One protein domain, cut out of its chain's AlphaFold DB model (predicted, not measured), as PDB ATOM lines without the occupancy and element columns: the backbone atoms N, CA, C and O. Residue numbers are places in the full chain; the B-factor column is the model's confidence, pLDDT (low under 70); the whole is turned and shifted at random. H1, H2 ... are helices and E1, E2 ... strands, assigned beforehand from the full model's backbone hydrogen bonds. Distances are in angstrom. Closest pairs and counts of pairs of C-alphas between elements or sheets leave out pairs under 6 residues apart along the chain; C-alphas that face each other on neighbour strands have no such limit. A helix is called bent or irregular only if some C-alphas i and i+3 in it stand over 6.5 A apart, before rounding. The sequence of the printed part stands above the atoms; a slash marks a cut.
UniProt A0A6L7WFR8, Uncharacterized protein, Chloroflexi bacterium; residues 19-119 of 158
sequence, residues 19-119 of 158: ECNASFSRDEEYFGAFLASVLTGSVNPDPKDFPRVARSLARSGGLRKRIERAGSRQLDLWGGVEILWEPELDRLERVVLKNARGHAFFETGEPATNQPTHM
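Overview. This is residues 19 to 119 of the 158 residues of an uncharacterized protein of Chloroflexi bacterium (UniProt A0A6L7WFR8). The helix H2 lies in the middle, with the corner formed by H3 and H4 packed on one side of it and the long helix H5 set across its beginning to make an L. The narrow hairpin E1 and E2 makes one end of the long axis and the far part of H5 the other, while the short H1 precedes H2 and residues 109 to 119 fold back from the far end of H5. The printed part has 101 residues, with five named helices and two named strands in the order H1 H2 H3 H4 E1 E2 H5; the sheet, E1 - E2, is antiparallel and the class is mostly helix. The whole is loose, with a radius of gyration of the C-alphas of 16.3 A, and elongated, spanning 52 by 33 by 22 A.

Arrangement. H1, residues 19 to 23, and H2, residues 25 to 40, meet only through their link. H2 is the hub. With residues 29 to 36 alone H2 touches H3, residues 51 to 59; the closest C-alphas, of Ala 33 and Val 53, are 5.4 A apart and the lines stand only just about perpendicular, at 71 degrees. With residues 30 to 37 alone H2 touches H4, residues 61 to 70, at a steep tilt of 54 degrees, the same way; the closest C-alphas, of Phe 34 and Ile 67, are 6.1 A apart. H3 and H4 touch only at the corner, where the closest C-alphas, of Leu 57 and Arg 64, are 5.3 A apart. E1, residues 71 to 75, and E2, residues 81 to 85, form an antiparallel hairpin, with N 72 and O 84 at 2.8 A and N 82 and O 74 at 2.9 A within hydrogen-bond range. The closest C-alphas of H2 and E2, those of Val 38 and Trp 85, are 7.0 A apart. H5, residues 89 to 108, touches H2 with its residues 91 to 95 alone, about perpendicular at 74 degrees; the closest C-alphas, of Asp 27 and Arg 91, are 5.3 A apart. H1 and H5 are close but not clearly touching, their closest C-alphas, of Cys 20 and Lys 98, being 6.1 A apart. H4 and H5 are apart. In H1, H2, H3, H4 and H5 every O i to N i+4 pair is within hydrogen-bond range.

Along the chain. H1 begins with C-alpha 19 at (237.176, 185.994, 134.688) and is 5.9 A long; it is neither bent nor irregular, but only just: C-alphas 20 and 23 are 6.0 A apart. H2 measures 22.6 A, H3 12.4 A and H4 14.3 A. E1 measures 13.0 A, E2 12.8 A. H5, 27.6 A long, ends with C-alpha 108 at (241.496, 193.322, 152.784).

Size, cuts and confidence. The two C-alphas farthest apart, those of Gly 79 and Gly 109, are 53.7 A apart. The printed part has no cut. The link from H2 to H3 is short; the other links are tight. The mean pLDDT of the printed part is 89.2, and residue 23 alone is under 70.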
ATOM      1  N   GLU A  19     238.349 185.533 135.436       80.12
ATOM      2  CA  GLU A  19     237.176 185.994 134.688       80.12
ATOM      3  C   GLU A  19     237.212 187.521 134.516       80.12
ATOM      4  O   GLU A  19     237.255 188.020 133.396       80.12
ATOM      5  N   CYS A  20     237.344 188.247 135.626       75.44
ATOM      6  CA  CYS A  20     237.468 189.701 135.724       75.44
ATOM      7  C   CYS A  20     238.542 190.279 134.794       75.44
ATOM      8  O   CYS A  20     238.357 191.326 134.161       75.44
ATOM      9  N   ASN A  21     239.682 189.603 134.720       77.38
ATOM     10  CA  ASN A  21     240.831 190.067 133.959       77.38
ATOM     11  C   ASN A  21     240.723 189.718 132.463       77.38
ATOM     12  O   ASN A  21     241.372 190.374 131.653       77.38
ATOM     13  N   ALA A  22     239.881 188.751 132.076       76.38
ATOM     14  CA  ALA A  22     239.785 188.260 130.700       76.38
ATOM     15  C   ALA A  22     238.538 188.725 129.916       76.38
ATOM     16  O   ALA A  22     238.587 188.749 128.687       76.38
ATOM     17  N   SER A  23     237.422 189.073 130.570       69.50
ATOM     18  CA  SER A  23     236.113 189.168 129.890       69.50
ATOM     19  C   SER A  23     235.547 190.582 129.674       69.50
ATOM     20  O   SER A  23     234.636 190.744 128.862       69.50
ATOM     21  N   PHE A  24     236.084 191.626 130.324       70.44
ATOM     22  CA  PHE A  24     235.403 192.935 130.414       70.44
ATOM     23  C   PHE A  24     235.907 194.053 129.489       70.44
ATOM     24  O   PHE A  24     235.441 195.184 129.598       70.44
ATOM     25  N   SER A  25     236.808 193.781 128.541       80.00
ATOM     26  CA  SER A  25     237.394 194.837 127.690       80.00
ATOM     27  C   SER A  25     236.356 195.644 126.894       80.00
ATOM     28  O   SER A  25     236.476 196.862 126.785       80.00
ATOM     29  N   ARG A  26     235.300 194.990 126.387       89.88
ATOM     30  CA  ARG A  26     234.209 195.651 125.643       89.88
ATOM     31  C   ARG A  26     233.249 196.429 126.539       89.88
ATOM     32  O   ARG A  26     232.713 197.446 126.111       89.88
ATOM     33  N   ASP A  27     233.004 195.942 127.752       92.44
ATOM     34  CA  ASP A  27     232.142 196.638 128.710       92.44
ATOM     35  C   ASP A  27     232.855 197.880 129.263       92.44
ATOM     36  O   ASP A  27     232.240 198.936 129.376       92.44
ATOM     37  N   GLU A  28     234.170 197.802 129.498       91.31
ATOM     38  CA  GLU A  28     234.992 198.958 129.870       91.31
ATOM     39  C   GLU A  28     235.079 200.002 128.749       91.31
ATOM     40  O   GLU A  28     234.962 201.197 129.020       91.31
ATOM     41  N   GLU A  29     235.249 199.567 127.494       92.44
ATOM     42  CA  GLU A  29     235.227 200.468 126.333       92.44
ATOM     43  C   GLU A  29     233.865 201.164 126.197       92.44
ATOM     44  O   GLU A  29     233.814 202.379 125.998       92.44
ATOM     45  N   TYR A  30     232.765 200.418 126.363       94.44
ATOM     46  CA  TYR A  30     231.416 200.983 126.364       94.44
ATOM     47  C   TYR A  30     231.226 202.005 127.483       94.44
ATOM     48  O   TYR A  30     230.782 203.117 127.208       94.44
ATOM     49  N   PHE A  31     231.586 201.665 128.722       93.69
ATOM     50  CA  PHE A  31     231.409 202.559 129.864       93.69
ATOM     51  C   PHE A  31     232.216 203.847 129.675       93.69
ATOM     52  O   PHE A  31     231.649 204.935 129.739       93.69
ATOM     53  N   GLY A  32     233.510 203.755 129.357       92.62
ATOM     54  CA  GLY A  32     234.336 204.947 129.149       92.62
ATOM     55  C   GLY A  32     233.776 205.863 128.058       92.62
ATOM     56  O   GLY A  32     233.739 207.082 128.226       92.62
ATOM     57  N   ALA A  33     233.287 205.277 126.966       94.19
ATOM     58  CA  ALA A  33     232.692 206.040 125.885       94.19
ATOM     59  C   ALA A  33     231.337 206.659 126.253       94.19
ATOM     60  O   ALA A  33     231.120 207.837 125.979       94.19
ATOM     61  N   PHE A  34     230.458 205.905 126.915       94.62
ATOM     62  CA  PHE A  34     229.167 206.402 127.384       94.62
ATOM     63  C   PHE A  34     229.346 207.552 128.382       94.62
ATOM     64  O   PHE A  34     228.731 208.602 128.219       94.62
ATOM     65  N   LEU A  35     230.237 207.399 129.366       92.06
ATOM     66  CA  LEU A  35     230.493 208.425 130.375       92.06
ATOM     67  C   LEU A  35     231.025 209.720 129.747       92.06
ATOM     68  O   LEU A  35     230.519 210.796 130.053       92.06
ATOM     69  N   ALA A  36     231.992 209.632 128.827       92.75
ATOM     70  CA  ALA A  36     232.481 210.809 128.108       92.75
ATOM     71  C   ALA A  36     231.365 211.485 127.296       92.75
ATOM     72  O   ALA A  36     231.299 212.712 127.238       92.75
ATOM     73  N   SER A  37     230.460 210.705 126.697       93.06
ATOM     74  CA  SER A  37     229.318 211.252 125.967       93.06
ATOM     75  C   SER A  37     228.294 211.939 126.858       93.06
ATOM     76  O   SER A  37     227.792 212.993 126.474       93.06
ATOM     77  N   VAL A  38     228.042 211.416 128.058       91.44
ATOM     78  CA  VAL A  38     227.209 212.088 129.066       91.44
ATOM     79  C   VAL A  38     227.849 213.410 129.491       91.44
ATOM     80  O   VAL A  38     227.183 214.439 129.472       91.44
ATOM     81  N   LEU A  39     229.147 213.398 129.814       89.00
ATOM     82  CA  LEU A  39     229.874 214.582 130.291       89.00
ATOM     83  C   LEU A  39     229.990 215.688 129.233       89.00
ATOM     84  O   LEU A  39     229.946 216.865 129.570       89.00
ATOM     85  N   THR A  40     230.147 215.319 127.961       90.62
ATOM     86  CA  THR A  40     230.301 216.281 126.854       90.62
ATOM     87  C   THR A  40     228.989 216.607 126.142       90.62
ATOM     88  O   THR A  40     228.967 217.477 125.274       90.62
ATOM     89  N   GLY A  41     227.904 215.882 126.437       90.12
ATOM     90  CA  GLY A  41     226.663 215.943 125.660       90.12
ATOM     91  C   GLY A  41     226.837 215.503 124.198       90.12
ATOM     92  O   GLY A  41     226.052 215.897 123.336       90.12
ATOM     93  N   SER A  42     227.879 214.726 123.878       89.69
ATOM     94  CA  SER A  42     228.266 214.421 122.497       89.69
ATOM     95  C   SER A  42     228.824 213.009 122.326       89.69
ATOM     96  O   SER A  42     229.652 212.524 123.088       89.69
ATOM     97  N   VAL A  43     228.453 212.355 121.227       91.62
ATOM     98  CA  VAL A  43     229.069 211.087 120.779       91.62
ATOM     99  C   VAL A  43     230.379 211.290 120.010       91.62
ATOM    100  O   VAL A  43     230.948 210.341 119.480       91.62
ATOM    101  N   ASN A  44     230.849 212.534 119.935       90.69
ATOM    102  CA  ASN A  44     232.138 212.932 119.384       90.69
ATOM    103  C   ASN A  44     232.833 213.840 120.416       90.69
ATOM    104  O   ASN A  44     232.786 215.063 120.260       90.69
ATOM    105  N   PRO A  45     233.395 213.278 121.503       89.81
ATOM    106  CA  PRO A  45     234.113 214.069 122.500       89.81
ATOM    107  C   PRO A  45     235.407 214.651 121.907       89.81
ATOM    108  O   PRO A  45     236.000 214.044 121.009       89.81
ATOM    109  N   ASP A  46     235.861 215.804 122.416       90.44
ATOM    110  CA  ASP A  46     237.124 216.416 121.982       90.44
ATOM    111  C   ASP A  46     238.299 215.456 122.287       90.44
ATOM    112  O   ASP A  46     238.466 215.020 123.434       90.44
ATOM    113  N   PRO A  47     239.130 215.094 121.288       90.25
ATOM    114  CA  PRO A  47     240.308 214.260 121.500       90.25
ATOM    115  C   PRO A  47     241.326 214.825 122.499       90.25
ATOM    116  O   PRO A  47     242.160 214.055 122.974       90.25
ATOM    117  N   LYS A  48     241.300 216.130 122.797       88.88
ATOM    118  CA  LYS A  48     242.156 216.751 123.818       88.88
ATOM    119  C   LYS A  48     241.756 216.332 125.230       88.88
ATOM    120  O   LYS A  48     242.637 216.030 126.028       88.88
ATOM    121  N   ASP A  49     240.454 216.252 125.496       86.75
ATOM    122  CA  ASP A  49     239.918 215.917 126.819       86.75
ATOM    123  C   ASP A  49     239.787 214.399 127.000       86.75
ATOM    124  O   ASP A  49     240.090 213.852 128.060       86.75
ATOM    125  N   PHE A  50     239.382 213.686 125.940       89.19
ATOM    126  CA  PHE A  50     239.133 212.241 125.983       89.19
ATOM    127  C   PHE A  50     239.827 211.480 124.838       89.19
ATOM    128  O   PHE A  50     239.167 210.801 124.040       89.19
ATOM    129  N   PRO A  51     241.172 211.495 124.755       89.00
ATOM    130  CA  PRO A  51     241.920 210.952 123.615       89.00
ATOM    131  C   PRO A  51     241.646 209.464 123.355       89.00
ATOM    132  O   PRO A  51     241.501 209.033 122.208       89.00
ATOM    133  N   ARG A  52     241.565 208.649 124.416       88.75
ATOM    134  CA  ARG A  52     241.302 207.202 124.313       88.75
ATOM    135  C   ARG A  52     239.878 206.910 123.836       88.75
ATOM    136  O   ARG A  52     239.681 206.008 123.018       88.75
ATOM    137  N   VAL A  53     238.898 207.672 124.316       91.56
ATOM    138  CA  VAL A  53     237.491 207.506 123.933       91.56
ATOM    139  C   VAL A  53     237.266 207.968 122.500       91.56
ATOM    140  O   VAL A  53     236.687 207.218 121.718       91.56
ATOM    141  N   ALA A  54     237.793 209.138 122.121       92.25
ATOM    142  CA  ALA A  54     237.688 209.656 120.760       92.25
ATOM    143  C   ALA A  54     238.231 208.648 119.732       92.25
ATOM    144  O   ALA A  54     237.560 208.340 118.747       92.25
ATOM    145  N   ARG A  55     239.390 208.025 120.005       91.94
ATOM    146  CA  ARG A  55     239.927 206.932 119.170       91.94
ATOM    147  C   ARG A  55     239.017 205.702 119.127       91.94
ATOM    148  O   ARG A  55     238.900 205.058 118.088       91.94
ATOM    149  N   SER A  56     238.392 205.344 120.245       91.94
ATOM    150  CA  SER A  56     237.485 204.189 120.344       91.94
ATOM    151  C   SER A  56     236.199 204.396 119.542       91.94
ATOM    152  O   SER A  56     235.811 203.526 118.765       91.94
ATOM    153  N   LEU A  57     235.610 205.588 119.613       93.38
ATOM    154  CA  LEU A  57     234.422 205.942 118.837       93.38
ATOM    155  C   LEU A  57     234.719 206.136 117.349       93.38
ATOM    156  O   LEU A  57     233.913 205.729 116.513       93.38
ATOM    157  N   ALA A  58     235.891 206.677 117.005       93.50
ATOM    158  CA  ALA A  58     236.326 206.802 115.617       93.50
ATOM    159  C   ALA A  58     236.572 205.436 114.955       93.50
ATOM    160  O   ALA A  58     236.205 205.241 113.798       93.50
ATOM    161  N   ARG A  59     237.165 204.471 115.678       94.62
ATOM    162  CA  ARG A  59     237.472 203.142 115.122       94.62
ATOM    163  C   ARG A  59     236.260 202.207 115.062       94.62
ATOM    164  O   ARG A  59     236.254 201.274 114.266       94.62
ATOM    165  N   SER A  60     235.262 202.415 115.926       94.56
ATOM    166  CA  SER A  60     234.129 201.503 116.100       94.56
ATOM    167  C   SER A  60     232.796 202.197 115.828       94.56
ATOM    168  O   SER A  60     232.125 202.706 116.727       94.56
ATOM    169  N   GLY A  61     232.353 202.142 114.568       94.50
ATOM    170  CA  GLY A  61     231.035 202.655 114.178       94.50
ATOM    171  C   GLY A  61     229.871 201.947 114.887       94.50
ATOM    172  O   GLY A  61     228.824 202.551 115.103       94.50
ATOM    173  N   GLY A  62     230.053 200.684 115.288       95.94
ATOM    174  CA  GLY A  62     229.070 199.939 116.079       95.94
ATOM    175  C   GLY A  62     228.922 200.488 117.499       95.94
ATOM    176  O   GLY A  62     227.798 200.701 117.948       95.94
ATOM    177  N   LEU A  63     230.041 200.773 118.178       95.06
ATOM    178  CA  LEU A  63     230.036 201.402 119.501       95.06
ATOM    179  C   LEU A  63     229.408 202.797 119.440       95.06
ATOM    180  O   LEU A  63     228.522 203.101 120.232       95.06
ATOM    181  N   ARG A  64     229.806 203.610 118.455       95.69
ATOM    182  CA  ARG A  64     229.252 204.953 118.264       95.69
ATOM    183  C   ARG A  64     227.731 204.927 118.101       95.69
ATOM    184  O   ARG A  64     227.036 205.589 118.860       95.69
ATOM    185  N   LYS A  65     227.207 204.099 117.189       96.00
ATOM    186  CA  LYS A  65     225.755 203.936 116.990       96.00
ATOM    187  C   LYS A  65     225.037 203.451 118.248       96.00
ATOM    188  O   LYS A  65     223.883 203.803 118.467       96.00
ATOM    189  N   ARG A  66     225.691 202.612 119.054       96.12
ATOM    190  CA  ARG A  66     225.136 202.096 120.313       96.12
ATOM    191  C   ARG A  66     224.946 203.219 121.332       96.12
ATOM    192  O   ARG A  66     223.884 203.300 121.929       96.12
ATOM    193  N   ILE A  67     225.927 204.109 121.466       95.56
ATOM    194  CA  ILE A  67     225.836 205.278 122.355       95.56
ATOM    195  C   ILE A  67     224.872 206.322 121.793       95.56
ATOM    196  O   ILE A  67     224.069 206.859 122.540       95.56
ATOM    197  N   GLU A  68     224.876 206.563 120.479       94.56
ATOM    198  CA  GLU A  68     223.901 207.456 119.833       94.56
ATOM    199  C   GLU A  68     222.457 207.041 120.143       94.56
ATOM    200  O   GLU A  68     221.627 207.896 120.413       94.56
ATOM    201  N   ARG A  69     222.164 205.735 120.165       95.06
ATOM    202  CA  ARG A  69     220.840 205.208 120.538       95.06
ATOM    203  C   ARG A  69     220.517 205.335 122.024       95.06
ATOM    204  O   ARG A  69     219.345 205.339 122.368       95.06
ATOM    205  N   ALA A  70     221.536 205.406 122.877       94.19
ATOM    206  CA  ALA A  70     221.362 205.621 124.308       94.19
ATOM    207  C   ALA A  70     221.007 207.083 124.633       94.19
ATOM    208  O   ALA A  70     220.541 207.357 125.730       94.19
ATOM    209  N   GLY A  71     221.240 208.028 123.713       91.88
ATOM    210  CA  GLY A  71     220.909 209.441 123.894       91.88
ATOM    211  C   GLY A  71     219.645 209.839 123.136       91.88
ATOM    212  O   GLY A  71     219.593 209.749 121.912       91.88
ATOM    213  N   SER A  72     218.649 210.361 123.846       87.38
ATOM    214  CA  SER A  72     217.431 210.927 123.260       87.38
ATOM    215  C   SER A  72     217.396 212.435 123.460       87.38
ATOM    216  O   SER A  72     217.420 212.918 124.589       87.38
ATOM    217  N   ARG A  73     217.325 213.198 122.363       86.25
ATOM    218  CA  ARG A  73     217.132 214.653 122.430       86.25
ATOM    219  C   ARG A  73     215.699 214.954 122.845       86.25
ATOM    220  O   ARG A  73     214.767 214.532 122.162       86.25
ATOM    221  N   GLN A  74     215.539 215.697 123.926       83.38
ATOM    222  CA  GLN A  74     214.257 216.170 124.423       83.38
ATOM    223  C   GLN A  74     214.263 217.695 124.468       83.38
ATOM    224  O   GLN A  74     215.301 218.315 124.697       83.38
ATOM    225  N   LEU A  75     213.106 218.292 124.193       82.69
ATOM    226  CA  LEU A  75     212.904 219.714 124.431       82.69
ATOM    227  C   LEU A  75     212.613 219.904 125.915       82.69
ATOM    228  O   LEU A  75     211.747 219.219 126.463       82.69
ATOM    229  N   ASP A  76     213.324 220.824 126.548       80.75
ATOM    230  CA  ASP A  76     212.962 221.280 127.878       80.75
ATOM    231  C   ASP A  76     211.703 222.168 127.822       80.75
ATOM    232  O   ASP A  76     211.201 222.546 126.756       80.75
ATOM    233  N   LEU A  77     211.175 222.508 128.998       80.50
ATOM    234  CA  LEU A  77     209.961 223.320 129.147       80.50
ATOM    235  C   LEU A  77     210.106 224.760 128.611       80.50
ATOM    236  O   LEU A  77     209.109 225.469 128.488       80.50
ATOM    237  N   TRP A  78     211.326 225.184 128.289       85.94
ATOM    238  CA  TRP A  78     211.699 226.522 127.833       85.94
ATOM    239  C   TRP A  78     212.173 226.537 126.368       85.94
ATOM    240  O   TRP A  78     212.566 227.588 125.862       85.94
ATOM    241  N   GLY A  79     212.108 225.399 125.669       81.00
ATOM    242  CA  GLY A  79     212.524 225.254 124.272       81.00
ATOM    243  C   GLY A  79     214.023 225.008 124.065       81.00
ATOM    244  O   GLY A  79     214.478 225.005 122.919       81.00
ATOM    245  N   GLY A  80     214.794 224.791 125.131       83.62
ATOM    246  CA  GLY A  80     216.152 224.264 125.052       83.62
ATOM    247  C   GLY A  80     216.159 222.776 124.701       83.62
ATOM    248  O   GLY A  80     215.145 222.087 124.796       83.62
ATOM    249  N   VAL A  81     217.300 222.277 124.225       81.19
ATOM    250  CA  VAL A  81     217.477 220.860 123.881       81.19
ATOM    251  C   VAL A  81     218.377 220.219 124.925       81.19
ATOM    252  O   VAL A  81     219.563 220.536 124.993       81.19
ATOM    253  N   GLU A  82     217.830 219.272 125.679       84.25
ATOM    254  CA  GLU A  82     218.589 218.401 126.571       84.25
ATOM    255  C   GLU A  82     218.725 217.002 125.966       84.25
ATOM    256  O   GLU A  82     217.919 216.569 125.138       84.25
ATOM    257  N   ILE A  83     219.770 216.275 126.360       88.06
ATOM    258  CA  ILE A  83     219.931 214.867 125.991       88.06
ATOM    259  C   ILE A  83     219.657 214.024 127.226       88.06
ATOM    260  O   ILE A  83     220.424 214.053 128.190       88.06
ATOM    261  N   LEU A  84     218.582 213.243 127.172       88.88
ATOM    262  CA  LEU A  84     218.320 212.192 128.140       88.88
ATOM    263  C   LEU A  84     219.132 210.957 127.753       88.88
ATOM    264  O   LEU A  84     218.983 210.436 126.648       88.88
ATOM    265  N   TRP A  85     219.990 210.498 128.659       91.25
ATOM    266  CA  TRP A  85     220.833 209.328 128.447       91.25
ATOM    267  C   TRP A  85     220.291 208.110 129.195       91.25
ATOM    268  O   TRP A  85     220.113 208.155 130.411       91.25
ATOM    269  N   GLU A  86     220.104 207.008 128.477       92.12
ATOM    270  CA  GLU A  86     219.684 205.710 129.003       92.12
ATOM    271  C   GLU A  86     220.813 204.683 128.805       92.12
ATOM    272  O   GLU A  86     220.992 204.153 127.703       92.12
ATOM    273  N   PRO A  87     221.638 204.424 129.836       92.81
ATOM    274  CA  PRO A  87     222.741 203.477 129.727       92.81
ATOM    275  C   PRO A  87     222.265 202.030 129.620       92.81
ATOM    276  O   PRO A  87     221.245 201.632 130.180       92.81
ATOM    277  N   GLU A  88     223.113 201.189 129.039       94.81
ATOM    278  CA  GLU A  88     223.044 199.743 129.247       94.81
ATOM    279  C   GLU A  88     223.596 199.398 130.632       94.81
ATOM    280  O   GLU A  88     224.786 199.096 130.781       94.81
ATOM    281  N   LEU A  89     222.726 199.481 131.642       91.81
ATOM    282  CA  LEU A  89     223.092 199.345 133.054       91.81
ATOM    283  C   LEU A  89     223.888 198.070 133.346       91.81
ATOM    284  O   LEU A  89     224.950 198.173 133.952       91.81
ATOM    285  N   ASP A  90     223.497 196.916 132.795       92.81
ATOM    286  CA  ASP A  90     224.225 195.650 132.980       92.81
ATOM    287  C   ASP A  90     225.721 195.748 132.629       92.81
ATOM    288  O   ASP A  90     226.562 195.087 133.238       92.81
ATOM    289  N   ARG A  91     226.088 196.549 131.616       93.06
ATOM    290  CA  ARG A  91     227.496 196.735 131.225       93.06
ATOM    291  C   ARG A  91     228.244 197.585 132.239       93.06
ATOM    292  O   ARG A  91     229.382 197.261 132.575       93.06
ATOM    293  N   LEU A  92     227.620 198.671 132.695       92.12
ATOM    294  CA  LEU A  92     228.190 199.557 133.709       92.12
ATOM    295  C   LEU A  92     228.385 198.782 135.008       92.12
ATOM    296  O   LEU A  92     229.487 198.756 135.545       92.12
ATOM    297  N   GLU A  93     227.350 198.081 135.453       91.88
ATOM    298  CA  GLU A  93     227.342 197.269 136.665       91.88
ATOM    299  C   GLU A  93     228.445 196.213 136.677       91.88
ATOM    300  O   GLU A  93     229.177 196.099 137.659       91.88
ATOM    301  N   ARG A  94     228.659 195.496 135.568       91.00
ATOM    302  CA  ARG A  94     229.755 194.518 135.469       91.00
ATOM    303  C   ARG A  94     231.135 195.149 135.661       91.00
ATOM    304  O   ARG A  94     231.995 194.568 136.325       91.00
ATOM    305  N   VAL A  95     231.350 196.349 135.125       91.56
ATOM    306  CA  VAL A  95     232.607 197.091 135.302       91.56
ATOM    307  C   VAL A  95     232.724 197.661 136.717       91.56
ATOM    308  O   VAL A  95     233.802 197.581 137.307       91.56
ATOM    309  N   VAL A  96     231.645 198.212 137.283       91.75
ATOM    310  CA  VAL A  96     231.617 198.712 138.669       91.75
ATOM    311  C   VAL A  96     231.937 197.579 139.638       91.75
ATOM    312  O   VAL A  96     232.867 197.714 140.427       91.75
ATOM    313  N   LEU A  97     231.256 196.438 139.519       91.50
ATOM    314  CA  LEU A  97     231.482 195.266 140.362       91.50
ATOM    315  C   LEU A  97     232.920 194.757 140.245       91.50
ATOM    316  O   LEU A  97     233.560 194.478 141.257       91.50
ATOM    317  N   LYS A  98     233.468 194.681 139.026       89.56
ATOM    318  CA  LYS A  98     234.877 194.322 138.814       89.56
ATOM    319  C   LYS A  98     235.818 195.250 139.593       89.56
ATOM    320  O   LYS A  98     236.709 194.757 140.284       89.56
ATOM    321  N   ASN A  99     235.638 196.568 139.480       89.56
ATOM    322  CA  ASN A  99     236.484 197.532 140.189       89.56
ATOM    323  C   ASN A  99     236.285 197.434 141.707       89.56
ATOM    324  O   ASN A  99     237.270 197.430 142.439       89.56
ATOM    325  N   ALA A 100     235.045 197.287 142.179       90.38
ATOM    326  CA  ALA A 100     234.728 197.135 143.598       90.38
ATOM    327  C   ALA A 100     235.422 195.909 144.208       90.38
ATOM    328  O   ALA A 100     236.041 196.015 145.264       90.38
ATOM    329  N   ARG A 101     235.412 194.767 143.506       90.12
ATOM    330  CA  ARG A 101     236.154 193.565 143.920       90.12
ATOM    331  C   ARG A 101     237.654 193.811 144.006       90.12
ATOM    332  O   ARG A 101     238.297 193.324 144.928       90.12
ATOM    333  N   GLY A 102     238.199 194.581 143.067       89.69
ATOM    334  CA  GLY A 102     239.590 195.000 143.125       89.69
ATOM    335  C   GLY A 102     239.887 195.859 144.349       89.69
ATOM    336  O   GLY A 102     240.800 195.548 145.108       89.69
ATOM    337  N   HIS A 103     239.090 196.894 144.597       88.94
ATOM    338  CA  HIS A 103     239.256 197.735 145.783       88.94
ATOM    339  C   HIS A 103     239.155 196.933 147.087       88.94
ATOM    340  O   HIS A 103     239.988 197.118 147.971       88.94
ATOM    341  N   ALA A 104     238.203 195.999 147.179       88.50
ATOM    342  CA  ALA A 104     238.068 195.110 148.328       88.50
ATOM    343  C   ALA A 104     239.310 194.226 148.520       88.50
ATOM    344  O   ALA A 104     239.858 194.182 149.620       88.50
ATOM    345  N   PHE A 105     239.799 193.581 147.456       89.62
ATOM    346  CA  PHE A 105     240.999 192.741 147.516       89.62
ATOM    347  C   PHE A 105     242.245 193.546 147.903       89.62
ATOM    348  O   PHE A 105     243.025 193.122 148.748       89.62
ATOM    349  N   PHE A 106     242.407 194.743 147.336       89.25
ATOM    350  CA  PHE A 106     243.523 195.627 147.664       89.25
ATOM    351  C   PHE A 106     243.553 196.023 149.143       89.25
ATOM    352  O   PHE A 106     244.628 196.148 149.728       89.25
ATOM    353  N   GLU A 107     242.384 196.252 149.738       87.25
ATOM    354  CA  GLU A 107     242.273 196.705 151.122       87.25
ATOM    355  C   GLU A 107     242.370 195.543 152.120       87.25
ATOM    356  O   GLU A 107     243.078 195.648 153.124       87.25
ATOM    357  N   THR A 108     241.692 194.430 151.834       86.06
ATOM    358  CA  THR A 108     241.496 193.322 152.784       86.06
ATOM    359  C   THR A 108     242.450 192.146 152.593       86.06
ATOM    360  O   THR A 108     242.635 191.388 153.537       86.06
ATOM    361  N   GLY A 109     243.052 191.989 151.409       86.50
ATOM    362  CA  GLY A 109     243.768 190.767 151.011       86.50
ATOM    363  C   GLY A 109     242.844 189.627 150.561       86.50
ATOM    364  O   GLY A 109     243.287 188.691 149.902       86.50
ATOM    365  N   GLU A 110     241.534 189.732 150.808       85.19
ATOM    366  CA  GLU A 110     240.585 188.652 150.553       85.19
ATOM    367  C   GLU A 110     239.810 188.846 149.235       85.19
ATOM    368  O   GLU A 110     239.265 189.925 148.965       85.19
ATOM    369  N   PRO A 111     239.716 187.815 148.372       85.00
ATOM    370  CA  PRO A 111     238.929 187.902 147.147       85.00
ATOM    371  C   PRO A 111     237.418 188.012 147.420       85.00
ATOM    372  O   PRO A 111     236.769 187.053 147.839       85.00
ATOM    373  N   ALA A 112     236.814 189.151 147.073       86.31
ATOM    374  CA  ALA A 112     235.367 189.373 147.162       86.31
ATOM    375  C   ALA A 112     234.589 188.691 146.009       86.31
ATOM    376  O   ALA A 112     234.087 189.340 145.090       86.31
ATOM    377  N   THR A 113     234.512 187.358 146.008       86.00
ATOM    378  CA  THR A 113     233.931 186.576 144.892       86.00
ATOM    379  C   THR A 113     232.403 186.504 144.895       86.00
ATOM    380  O   THR A 113     231.801 186.323 143.835       86.00
ATOM    381  N   ASN A 114     231.767 186.696 146.052       87.69
ATOM    382  CA  ASN A 114     230.312 186.675 146.182       87.69
ATOM    383  C   ASN A 114     229.642 187.822 145.400       87.69
ATOM    384  O   ASN A 114     230.278 188.812 145.023       87.69
ATOM    385  N   GLN A 115     228.346 187.667 145.121       89.31
ATOM    386  CA  GLN A 115     227.533 188.761 144.590       89.31
ATOM    387  C   GLN A 115     227.195 189.747 145.714       89.31
ATOM    388  O   GLN A 115     226.947 189.307 146.841       89.31
ATOM    389  N   PRO A 116     227.185 191.061 145.437       90.06
ATOM    390  CA  PRO A 116     226.755 192.036 146.421       90.06
ATOM    391  C   PRO A 116     225.251 191.885 146.683       90.06
ATOM    392  O   PRO A 116     224.478 191.546 145.789       90.06
ATOM    393  N   THR A 117     224.825 192.176 147.909       89.31
ATOM    394  CA  THR A 117     223.398 192.244 148.271       89.31
ATOM    395  C   THR A 117     222.703 193.459 147.656       89.31
ATOM    396  O   THR A 117     221.490 193.440 147.451       89.31
ATOM    397  N   HIS A 118     223.468 194.513 147.366       86.81
ATOM    398  CA  HIS A 118     223.021 195.723 146.691       86.81
ATOM    399  C   HIS A 118     224.157 196.334 145.871       86.81
ATOM    400  O   HIS A 118     225.308 196.358 146.306       86.81
ATOM    401  N   MET A 119     223.822 196.857 144.696       88.25
ATOM    402  CA  MET A 119     224.723 197.635 143.852       88.25
ATOM    403  C   MET A 119     223.908 198.722 143.162       88.25
ATOM    404  O   MET A 119     222.804 198.466 142.693       88.25
TER     405      MET A 119